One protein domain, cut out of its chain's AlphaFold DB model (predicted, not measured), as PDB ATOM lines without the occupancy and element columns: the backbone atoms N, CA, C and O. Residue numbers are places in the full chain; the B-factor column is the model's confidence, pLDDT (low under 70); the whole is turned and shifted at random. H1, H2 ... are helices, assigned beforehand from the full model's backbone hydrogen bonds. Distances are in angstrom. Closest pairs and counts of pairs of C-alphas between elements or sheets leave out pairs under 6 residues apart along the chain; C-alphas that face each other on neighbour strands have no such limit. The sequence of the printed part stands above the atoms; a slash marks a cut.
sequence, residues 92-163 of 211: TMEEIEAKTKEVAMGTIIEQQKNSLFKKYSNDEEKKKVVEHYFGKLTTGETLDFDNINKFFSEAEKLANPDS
ATOM      1  N   THR A  92     182.122 165.531 208.719       74.62
ATOM      2  CA  THR A  92     182.296 164.844 207.445       74.62
ATOM      3  C   THR A  92     182.276 165.877 206.313       74.62
ATOM      4  O   THR A  92     181.667 166.941 206.441       74.62
ATOM      5  N   MET A  93     182.938 165.583 205.191       73.19
ATOM      6  CA  MET A  93     182.919 166.475 204.022       73.19
ATOM      7  C   MET A  93     181.479 166.771 203.569       73.19
ATOM      8  O   MET A  93     181.162 167.898 203.210       73.19
ATOM      9  N   GLU A  94     180.586 165.788 203.689       76.56
ATOM     10  CA  GLU A  94     179.157 165.901 203.375       76.56
ATOM     11  C   GLU A  94     178.430 166.909 204.286       76.56
ATOM     12  O   GLU A  94     177.627 167.714 203.811       76.56
ATOM     13  N   GLU A  95     178.734 166.929 205.588       75.00
ATOM     14  CA  GLU A  95     178.181 167.915 206.529       75.00
ATOM     15  C   GLU A  95     178.720 169.326 206.272       75.00
ATOM     16  O   GLU A  95     177.984 170.306 206.421       75.00
ATOM     17  N   ILE A  96     179.990 169.441 205.874       75.81
ATOM     18  CA  ILE A  96     180.595 170.718 205.480       75.81
ATOM     19  C   ILE A  96     179.903 171.236 204.220       75.81
ATOM     20  O   ILE A  96     179.427 172.368 204.215       75.81
ATOM     21  N   GLU A  97     179.770 170.405 203.186       77.62
ATOM     22  CA  GLU A  97     179.094 170.765 201.937       77.62
ATOM     23  C   GLU A  97     177.638 171.180 202.168       77.62
ATOM     24  O   GLU A  97     177.198 172.198 201.628       77.62
ATOM     25  N   ALA A  98     176.901 170.449 203.009       79.44
ATOM     26  CA  ALA A  98     175.526 170.787 203.361       79.44
ATOM     27  C   ALA A  98     175.434 172.162 204.044       79.44
ATOM     28  O   ALA A  98     174.633 173.002 203.626       79.44
ATOM     29  N   LYS A  99     176.296 172.430 205.034       78.31
ATOM     30  CA  LYS A  99     176.335 173.726 205.730       78.31
ATOM     31  C   LYS A  99     176.775 174.864 204.821       78.31
ATOM     32  O   LYS A  99     176.183 175.939 204.854       78.31
ATOM     33  N   THR A 100     177.791 174.652 203.990       80.00
ATOM     34  CA  THR A 100     178.253 175.661 203.032       80.00
ATOM     35  C   THR A 100     177.158 175.987 202.022       80.00
ATOM     36  O   THR A 100     176.938 177.160 201.722       80.00
ATOM     37  N   LYS A 101     176.427 174.978 201.539       81.19
ATOM     38  CA  LYS A 101     175.293 175.164 200.629       81.19
ATOM     39  C   LYS A 101     174.159 175.945 201.289       81.19
ATOM     40  O   LYS A 101     173.651 176.881 200.678       81.19
ATOM     41  N   GLU A 102     173.807 175.618 202.528       80.44
ATOM     42  CA  GLU A 102     172.783 176.333 203.299       80.44
ATOM     43  C   GLU A 102     173.157 177.810 203.504       80.44
ATOM     44  O   GLU A 102     172.366 178.706 203.202       80.44
ATOM     45  N   VAL A 103     174.398 178.084 203.921       82.06
ATOM     46  CA  VAL A 103     174.906 179.452 204.113       82.06
ATOM     47  C   VAL A 103     174.942 180.230 202.794       82.06
ATOM     48  O   VAL A 103     174.522 181.392 202.742       82.06
ATOM     49  N   ALA A 104     175.406 179.606 201.708       82.50
ATOM     50  CA  ALA A 104     175.441 180.230 200.389       82.50
ATOM     51  C   ALA A 104     174.026 180.572 199.891       82.50
ATOM     52  O   ALA A 104     173.788 181.688 199.425       82.50
ATOM     53  N   MET A 105     173.070 179.653 200.044       81.56
ATOM     54  CA  MET A 105     171.670 179.869 199.664       81.56
ATOM     55  C   MET A 105     171.008 180.969 200.498       81.56
ATOM     56  O   MET A 105     170.360 181.850 199.929       81.56
ATOM     57  N   GLY A 106     171.231 180.988 201.816       82.12
ATOM     58  CA  GLY A 106     170.756 182.063 202.690       82.12
ATOM     59  C   GLY A 106     171.306 183.434 202.282       82.12
ATOM     60  O   GLY A 106     170.568 184.416 202.229       82.12
ATOM     61  N   THR A 107     172.582 183.493 201.890       84.12
ATOM     62  CA  THR A 107     173.217 184.732 201.413       84.12
ATOM     63  C   THR A 107     172.598 185.225 200.100       84.12
ATOM     64  O   THR A 107     172.334 186.419 199.955       84.12
ATOM     65  N   ILE A 108     172.328 184.322 199.149       84.06
ATOM     66  CA  ILE A 108     171.685 184.659 197.866       84.06
ATOM     67  C   ILE A 108     170.276 185.221 198.093       84.06
ATOM     68  O   ILE A 108     169.911 186.238 197.498       84.06
ATOM     69  N   ILE A 109     169.500 184.594 198.979       83.81
ATOM     70  CA  ILE A 109     168.151 185.045 199.344       83.81
ATOM     71  C   ILE A 109     168.181 186.459 199.921       83.81
ATOM     72  O   ILE A 109     167.433 187.329 199.469       83.81
ATOM     73  N   GLU A 110     169.077 186.712 200.873       85.81
ATOM     74  CA  GLU A 110     169.186 188.017 201.521       85.81
ATOM     75  C   GLU A 110     169.617 189.104 200.519       85.81
ATOM     76  O   GLU A 110     169.104 190.227 200.540       85.81
ATOM     77  N   GLN A 111     170.505 188.778 199.575       85.56
ATOM     78  CA  GLN A 111     170.891 189.691 198.495       85.56
ATOM     79  C   GLN A 111     169.717 190.025 197.563       85.56
ATOM     80  O   GLN A 111     169.512 191.199 197.238       85.56
ATOM     81  N   GLN A 112     168.927 189.031 197.148       82.50
ATOM     82  CA  GLN A 112     167.765 189.254 196.279       82.50
ATOM     83  C   GLN A 112     166.666 190.057 196.979       82.50
ATOM     84  O   GLN A 112     166.139 191.010 196.397       82.50
ATOM     85  N   LYS A 113     166.375 189.741 198.247       85.19
ATOM     86  CA  LYS A 113     165.450 190.512 199.085       85.19
ATOM     87  C   LYS A 113     165.883 191.976 199.169       85.19
ATOM     88  O   LYS A 113     165.089 192.872 198.884       85.19
ATOM     89  N   ASN A 114     167.157 192.229 199.473       87.31
ATOM     90  CA  ASN A 114     167.703 193.584 199.560       87.31
ATOM     91  C   ASN A 114     167.688 194.325 198.213       87.31
ATOM     92  O   ASN A 114     167.463 195.536 198.176       87.31
ATOM     93  N   SER A 115     167.891 193.620 197.099       86.38
ATOM     94  CA  SER A 115     167.758 194.188 195.752       86.38
ATOM     95  C   SER A 115     166.328 194.673 195.484       86.38
ATOM     96  O   SER A 115     166.119 195.823 195.083       86.38
ATOM     97  N   LEU A 116     165.324 193.848 195.794       81.56
ATOM     98  CA  LEU A 116     163.916 194.223 195.654       81.56
ATOM     99  C   LEU A 116     163.515 195.335 196.630       81.56
ATOM    100  O   LEU A 116     162.777 196.241 196.256       81.56
ATOM    101  N   PHE A 117     164.053 195.341 197.847       84.19
ATOM    102  CA  PHE A 117     163.823 196.414 198.819       84.19
ATOM    103  C   PHE A 117     164.344 197.763 198.339       84.19
ATOM    104  O   PHE A 117     163.687 198.785 198.538       84.19
ATOM    105  N   LYS A 118     165.496 197.774 197.662       87.06
ATOM    106  CA  LYS A 118     166.019 198.976 197.005       87.06
ATOM    107  C   LYS A 118     165.135 199.404 195.831       87.06
ATOM    108  O   LYS A 118     164.887 200.598 195.679       87.06
ATOM    109  N   LYS A 119     164.627 198.450 195.039       83.50
ATOM    110  CA  LYS A 119     163.706 198.701 193.912       83.50
ATOM    111  C   LYS A 119     162.367 199.291 194.375       83.50
ATOM    112  O   LYS A 119     161.826 200.165 193.705       83.50
ATOM    113  N   TYR A 120     161.869 198.858 195.531       81.69
ATOM    114  CA  TYR A 120     160.617 199.319 196.140       81.69
ATOM    115  C   TYR A 120     160.844 200.269 197.317       81.69
ATOM    116  O   TYR A 120     160.026 200.333 198.226       81.69
ATOM    117  N   SER A 121     161.949 201.017 197.321       78.75
ATOM    118  CA  SER A 121     162.369 201.862 198.450       78.75
ATOM    119  C   SER A 121     161.279 202.811 198.961       78.75
ATOM    120  O   SER A 121     161.193 203.025 200.170       78.75
ATOM    121  N   ASN A 122     160.419 203.294 198.062       82.19
ATOM    122  CA  ASN A 122     159.341 204.242 198.346       82.19
ATOM    123  C   ASN A 122     157.951 203.597 198.525       82.19
ATOM    124  O   ASN A 122     156.979 204.326 198.702       82.19
ATOM    125  N   ASP A 123     157.836 202.267 198.455       80.56
ATOM    126  CA  ASP A 123     156.556 201.553 198.511       80.56
ATOM    127  C   ASP A 123     156.570 200.460 199.587       80.56
ATOM    128  O   ASP A 123     157.083 199.350 199.411       80.56
ATOM    129  N   GLU A 124     156.009 200.812 200.741       82.44
ATOM    130  CA  GLU A 124     156.026 199.981 201.942       82.44
ATOM    131  C   GLU A 124     155.108 198.753 201.828       82.44
ATOM    132  O   GLU A 124     155.379 197.715 202.434       82.44
ATOM    133  N   GLU A 125     154.036 198.826 201.031       82.75
ATOM    134  CA  GLU A 125     153.145 197.682 200.800       82.75
ATOM    135  C   GLU A 125     153.844 196.620 199.949       82.75
ATOM    136  O   GLU A 125     153.803 195.431 200.274       82.75
ATOM    137  N   LYS A 126     154.592 197.045 198.926       81.06
ATOM    138  CA  LYS A 126     155.398 196.140 198.095       81.06
ATOM    139  C   LYS A 126     156.539 195.492 198.877       81.06
ATOM    140  O   LYS A 126     156.795 194.300 198.697       81.06
ATOM    141  N   LYS A 127     157.187 196.221 199.794       83.06
ATOM    142  CA  LYS A 127     158.197 195.633 200.696       83.06
ATOM    143  C   LYS A 127     157.615 194.537 201.583       83.06
ATOM    144  O   LYS A 127     158.237 193.485 201.690       83.06
ATOM    145  N   LYS A 128     156.416 194.727 202.150       84.88
ATOM    146  CA  LYS A 128     155.741 193.703 202.973       84.88
ATOM    147  C   LYS A 128     155.447 192.424 202.190       84.88
ATOM    148  O   LYS A 128     155.607 191.331 202.726       84.88
ATOM    149  N   VAL A 129     155.053 192.546 200.920       84.56
ATOM    150  CA  VAL A 129     154.843 191.389 200.030       84.56
ATOM    151  C   VAL A 129     156.154 190.633 199.819       84.56
ATOM    152  O   VAL A 129     156.196 189.417 199.999       84.56
ATOM    153  N   VAL A 130     157.235 191.349 199.499       84.94
ATOM    154  CA  VAL A 130     158.575 190.762 199.351       84.94
ATOM    155  C   VAL A 130     159.005 190.071 200.654       84.94
ATOM    156  O   VAL A 130     159.404 188.910 200.630       84.94
ATOM    157  N   GLU A 131     158.845 190.718 201.807       87.06
ATOM    158  CA  GLU A 131     159.151 190.142 203.122       87.06
ATOM    159  C   GLU A 131     158.384 188.855 203.416       87.06
ATOM    160  O   GLU A 131     158.976 187.885 203.881       87.06
ATOM    161  N   HIS A 132     157.089 188.824 203.115       85.56
ATOM    162  CA  HIS A 132     156.253 187.653 203.346       85.56
ATOM    163  C   HIS A 132     156.720 186.441 202.525       85.56
ATOM    164  O   HIS A 132     156.789 185.331 203.052       85.56
ATOM    165  N   TYR A 133     157.077 186.635 201.253       82.19
ATOM    166  CA  TYR A 133     157.524 185.537 200.391       82.19
ATOM    167  C   TYR A 133     158.936 185.053 200.720       82.19
ATOM    168  O   TYR A 133     159.164 183.848 200.802       82.19
ATOM    169  N   PHE A 134     159.867 185.965 200.997       84.06
ATOM    170  CA  PHE A 134     161.202 185.570 201.446       84.06
ATOM    171  C   PHE A 134     161.203 185.003 202.873       84.06
ATOM    172  O   PHE A 134     162.030 184.154 203.185       84.06
ATOM    173  N   GLY A 135     160.240 185.386 203.718       82.75
ATOM    174  CA  GLY A 135     160.023 184.778 205.032       82.75
ATOM    175  C   GLY A 135     159.567 183.315 204.964       82.75
ATOM    176  O   GLY A 135     159.928 182.522 205.830       82.75
ATOM    177  N   LYS A 136     158.826 182.913 203.922       81.19
ATOM    178  CA  LYS A 136     158.441 181.503 203.717       81.19
ATOM    179  C   LYS A 136     159.642 180.613 203.396       81.19
ATOM    180  O   LYS A 136     159.744 179.512 203.933       81.19
ATOM    181  N   LEU A 137     160.574 181.128 202.596       77.12
ATOM    182  CA  LEU A 137     161.828 180.447 202.264       77.12
ATOM    183  C   LEU A 137     162.725 180.217 203.485       77.12
ATOM    184  O   LEU A 137     163.481 179.254 203.504       77.12
ATOM    185  N   THR A 138     162.654 181.078 204.503       73.06
ATOM    186  CA  THR A 138     163.504 180.966 205.698       73.06
ATOM    187  C   THR A 138     162.871 180.182 206.848       73.06
ATOM    188  O   THR A 138     163.593 179.781 207.756       73.06
ATOM    189  N   THR A 139     161.549 179.963 206.848       72.94
ATOM    190  CA  THR A 139     160.835 179.413 208.022       72.94
ATOM    191  C   THR A 139     159.988 178.166 207.769       72.94
ATOM    192  O   THR A 139     159.476 177.602 208.737       72.94
ATOM    193  N   GLY A 140     159.832 177.696 206.527       66.88
ATOM    194  CA  GLY A 140     158.960 176.539 206.284       66.88
ATOM    195  C   GLY A 140     159.150 175.760 204.986       66.88
ATOM    196  O   GLY A 140     158.644 174.643 204.908       66.88
ATOM    197  N   GLU A 141     159.861 176.292 203.990       76.19
ATOM    198  CA  GLU A 141     160.067 175.599 202.711       76.19
ATOM    199  C   GLU A 141     161.516 175.155 202.497       76.19
ATOM    200  O   GLU A 141     162.451 175.718 203.066       76.19
ATOM    201  N   THR A 142     161.707 174.112 201.683       76.44
ATOM    202  CA  THR A 142     163.043 173.630 201.333       76.44
ATOM    203  C   THR A 142     163.783 174.677 200.510       76.44
ATOM    204  O   THR A 142     163.299 175.146 199.477       76.44
ATOM    205  N   LEU A 143     164.984 175.022 200.974       70.06
ATOM    206  CA  LEU A 143     165.900 175.938 200.307       70.06
ATOM    207  C   LEU A 143     166.530 175.247 199.093       70.06
ATOM    208  O   LEU A 143     167.553 174.571 199.191       70.06
ATOM    209  N   ASP A 144     165.900 175.415 197.937       79.88
ATOM    210  CA  ASP A 144     166.430 175.019 196.638       79.88
ATOM    211  C   ASP A 144     166.270 176.155 195.614       79.88
ATOM    212  O   ASP A 144     165.537 177.125 195.820       79.88
ATOM    213  N   PHE A 145     167.017 176.067 194.510       77.06
ATOM    214  CA  PHE A 145     167.039 177.124 193.495       77.06
ATOM    215  C   PHE A 145     165.684 177.325 192.809       77.06
ATOM    216  O   PHE A 145     165.363 178.447 192.414       77.06
ATOM    217  N   ASP A 146     164.884 176.268 192.683       79.38
ATOM    218  CA  ASP A 146     163.593 176.326 192.002       79.38
ATOM    219  C   ASP A 146     162.568 177.090 192.848       79.38
ATOM    220  O   ASP A 146     161.895 177.994 192.339       79.38
ATOM    221  N   ASN A 147     162.520 176.824 194.155       78.50
ATOM    222  CA  ASN A 147     161.677 177.544 195.103       78.50
ATOM    223  C   ASN A 147     162.116 179.004 195.243       78.50
ATOM    224  O   ASN A 147     161.268 179.898 195.217       78.50
ATOM    225  N   ILE A 148     163.426 179.277 195.307       77.62
ATOM    226  CA  ILE A 148     163.952 180.652 195.341       77.62
ATOM    227  C   ILE A 148     163.472 181.440 194.114       77.62
ATOM    228  O   ILE A 148     162.900 182.522 194.256       77.62
ATOM    229  N   ASN A 149     163.635 180.881 192.912       81.31
ATOM    230  CA  ASN A 149     163.215 181.531 191.669       81.31
ATOM    231  C   ASN A 149     161.697 181.729 191.596       81.31
ATOM    232  O   ASN A 149     161.223 182.775 191.132       81.31
ATOM    233  N   LYS A 150     160.926 180.742 192.062       83.81
ATOM    234  CA  LYS A 150     159.466 180.814 192.118       83.81
ATOM    235  C   LYS A 150     159.004 181.952 193.026       83.81
ATOM    236  O   LYS A 150     158.233 182.797 192.575       83.81
ATOM    237  N   PHE A 151     159.505 182.027 194.258       80.56
ATOM    238  CA  PHE A 151     159.095 183.066 195.204       80.56
ATOM    239  C   PHE A 151     159.598 184.452 194.842       80.56
ATOM    240  O   PHE A 151     158.866 185.420 195.031       80.56
ATOM    241  N   PHE A 152     160.788 184.558 194.254       82.56
ATOM    242  CA  PHE A 152     161.248 185.807 193.657       82.56
ATOM    243  C   PHE A 152     160.266 186.287 192.576       82.56
ATOM    244  O   PHE A 152     159.802 187.428 192.610       82.56
ATOM    245  N   SER A 153     159.882 185.391 191.662       81.94
ATOM    246  CA  SER A 153     158.950 185.705 190.574       81.94
ATOM    247  C   SER A 153     157.549 186.059 191.081       81.94
ATOM    248  O   SER A 153     156.909 186.961 190.548       81.94
ATOM    249  N   GLU A 154     157.045 185.357 192.098       82.56
ATOM    250  CA  GLU A 154     155.745 185.642 192.719       82.56
ATOM    251  C   GLU A 154     155.756 186.974 193.476       82.56
ATOM    252  O   GLU A 154     154.831 187.774 193.312       82.56
ATOM    253  N   ALA A 155     156.819 187.250 194.236       81.38
ATOM    254  CA  ALA A 155     157.002 188.517 194.931       81.38
ATOM    255  C   ALA A 155     157.068 189.691 193.947       81.38
ATOM    256  O   ALA A 155     156.424 190.713 194.170       81.38
ATOM    257  N   GLU A 156     157.789 189.547 192.831       79.81
ATOM    258  CA  GLU A 156     157.882 190.591 191.810       79.81
ATOM    259  C   GLU A 156     156.549 190.821 191.078       79.81
ATOM    260  O   GLU A 156     156.149 191.971 190.886       79.81
ATOM    261  N   LYS A 157     155.820 189.750 190.736       81.75
ATOM    262  CA  LYS A 157     154.496 189.835 190.094       81.75
ATOM    263  C   LYS A 157     153.454 190.509 190.981       81.75
ATOM    264  O   LYS A 157     152.673 191.319 190.492       81.75
ATOM    265  N   LEU A 158     153.424 190.171 192.267       77.81
ATOM    266  CA  LEU A 158     152.452 190.732 193.209       77.81
ATOM    267  C   LEU A 158     152.824 192.144 193.657       77.81
ATOM    268  O   LEU A 158     151.934 192.951 193.905       77.81
ATOM    269  N   ALA A 159     154.118 192.463 193.715       77.12
ATOM    270  CA  ALA A 159     154.568 193.827 193.946       77.12
ATOM    271  C   ALA A 159     154.277 194.739 192.742       77.12
ATOM    272  O   ALA A 159     154.028 195.922 192.933       77.12
ATOM    273  N   ASN A 160     154.272 194.238 191.504       71.44
ATOM    274  CA  ASN A 160     153.977 195.045 190.312       71.44
ATOM    275  C   ASN A 160     152.905 194.393 189.419       71.44
ATOM    276  O   ASN A 160     153.240 193.861 188.355       71.44
ATOM    277  N   PRO A 161     151.615 194.492 189.789       63.06
ATOM    278  CA  PRO A 161     150.524 193.913 189.003       63.06
ATOM    279  C   PRO A 161     150.412 194.509 187.586       63.06
ATOM    280  O   PRO A 161     150.051 193.792 186.656       63.06
ATOM    281  N   ASP A 162     150.812 195.772 187.391       55.38
ATOM    282  CA  ASP A 162     150.766 196.465 186.090       55.38
ATOM    283  C   ASP A 162     151.942 196.134 185.149       55.38
ATOM    284  O   ASP A 162     151.952 196.541 183.988       55.38
ATOM    285  N   SER A 163     152.944 195.368 185.600       52.62
ATOM    286  CA  SER A 163     154.112 194.994 184.782       52.62
ATOM    287  C   SER A 163     153.843 193.811 183.829       52.62
ATOM    288  O   SER A 163     154.781 193.270 183.241       52.62
TER     289      SER A 163
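Overview. This is residues 92 to 163 of the 211 residues of an uncharacterized protein of viral metagenome (UniProt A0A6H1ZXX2). What is the shape? Three helices stand side by side in a small up-and-down bundle, H1, H2 and H3, each running against the one before it, with their axes set in a triangle seen end-on. H1 is much the longest, and residues 92 to 100 stick out past the other two as a free arm that adds to the length of the rod. What is it made of? The printed part has 72 residues with three named helices in the order H1, H2, H3 and no named strand, and its class is all helix. How tightly is it drawn together? It is only just loose, close to compact, with a radius of gyration of the C-alphas of 13.7 A and spans of 48 by 19 by 18 A.

Along the chain. Where does the first helix run? H1 is residues 93 to 119, from C-alpha 93 at (182.919, 166.475, 204.022) to C-alpha 119 at (163.706, 198.701, 193.912), 38.9 A. What follows it? H2 is residues 124 to 139, 22.0 A from first to last C-alpha, with C-alpha 124 at (156.026, 199.981, 201.942). Where is the last helix? H3 is residues 145 to 159, 20.8 A long, and its C-alpha 159 is at (154.568, 193.827, 193.946).

Arrangement. How does H1 stand to H2? They form a helical hairpin and touch, H1 with residues 106 to 117 alone. The closest C-alphas are those of Phe 117 and Lys 127, 6.0 A apart, and the helices run opposite ways at a shallow tilt of 7 degrees. How does H2 stand to H3? This is a second helical hairpin: they touch, with the C-alphas of Lys 126 and Ala 159 closest at 4.8 A, and run opposite ways at a shallow tilt of 19 degrees. And H1 to H3? They are close but not clearly touching, with the closest C-alphas, those of Ile 109 and Ile 148, 7.3 A apart, and they run the same way at a shallow tilt of 14 degrees. What do the backbones show? In H1 and H3 every O i to N i+4 pair is within hydrogen-bond range; in H2 it is 11 of 12.

Size, cuts and confidence. How large is it? The two C-alphas farthest apart are those of Thr 92 and Asp 162, at 49.5 A. Without residues 92 to 100, which stand free, the body has 63 residues and spans 34 by 17 by 17 A. Are there cuts or long links? The printed part has no cut, and the links H1 to H2 and H2 to H3 are both tight. Where is confidence low? The mean pLDDT of the printed part is 79.6, and residue 140 and residues 161 to 163 are under 70.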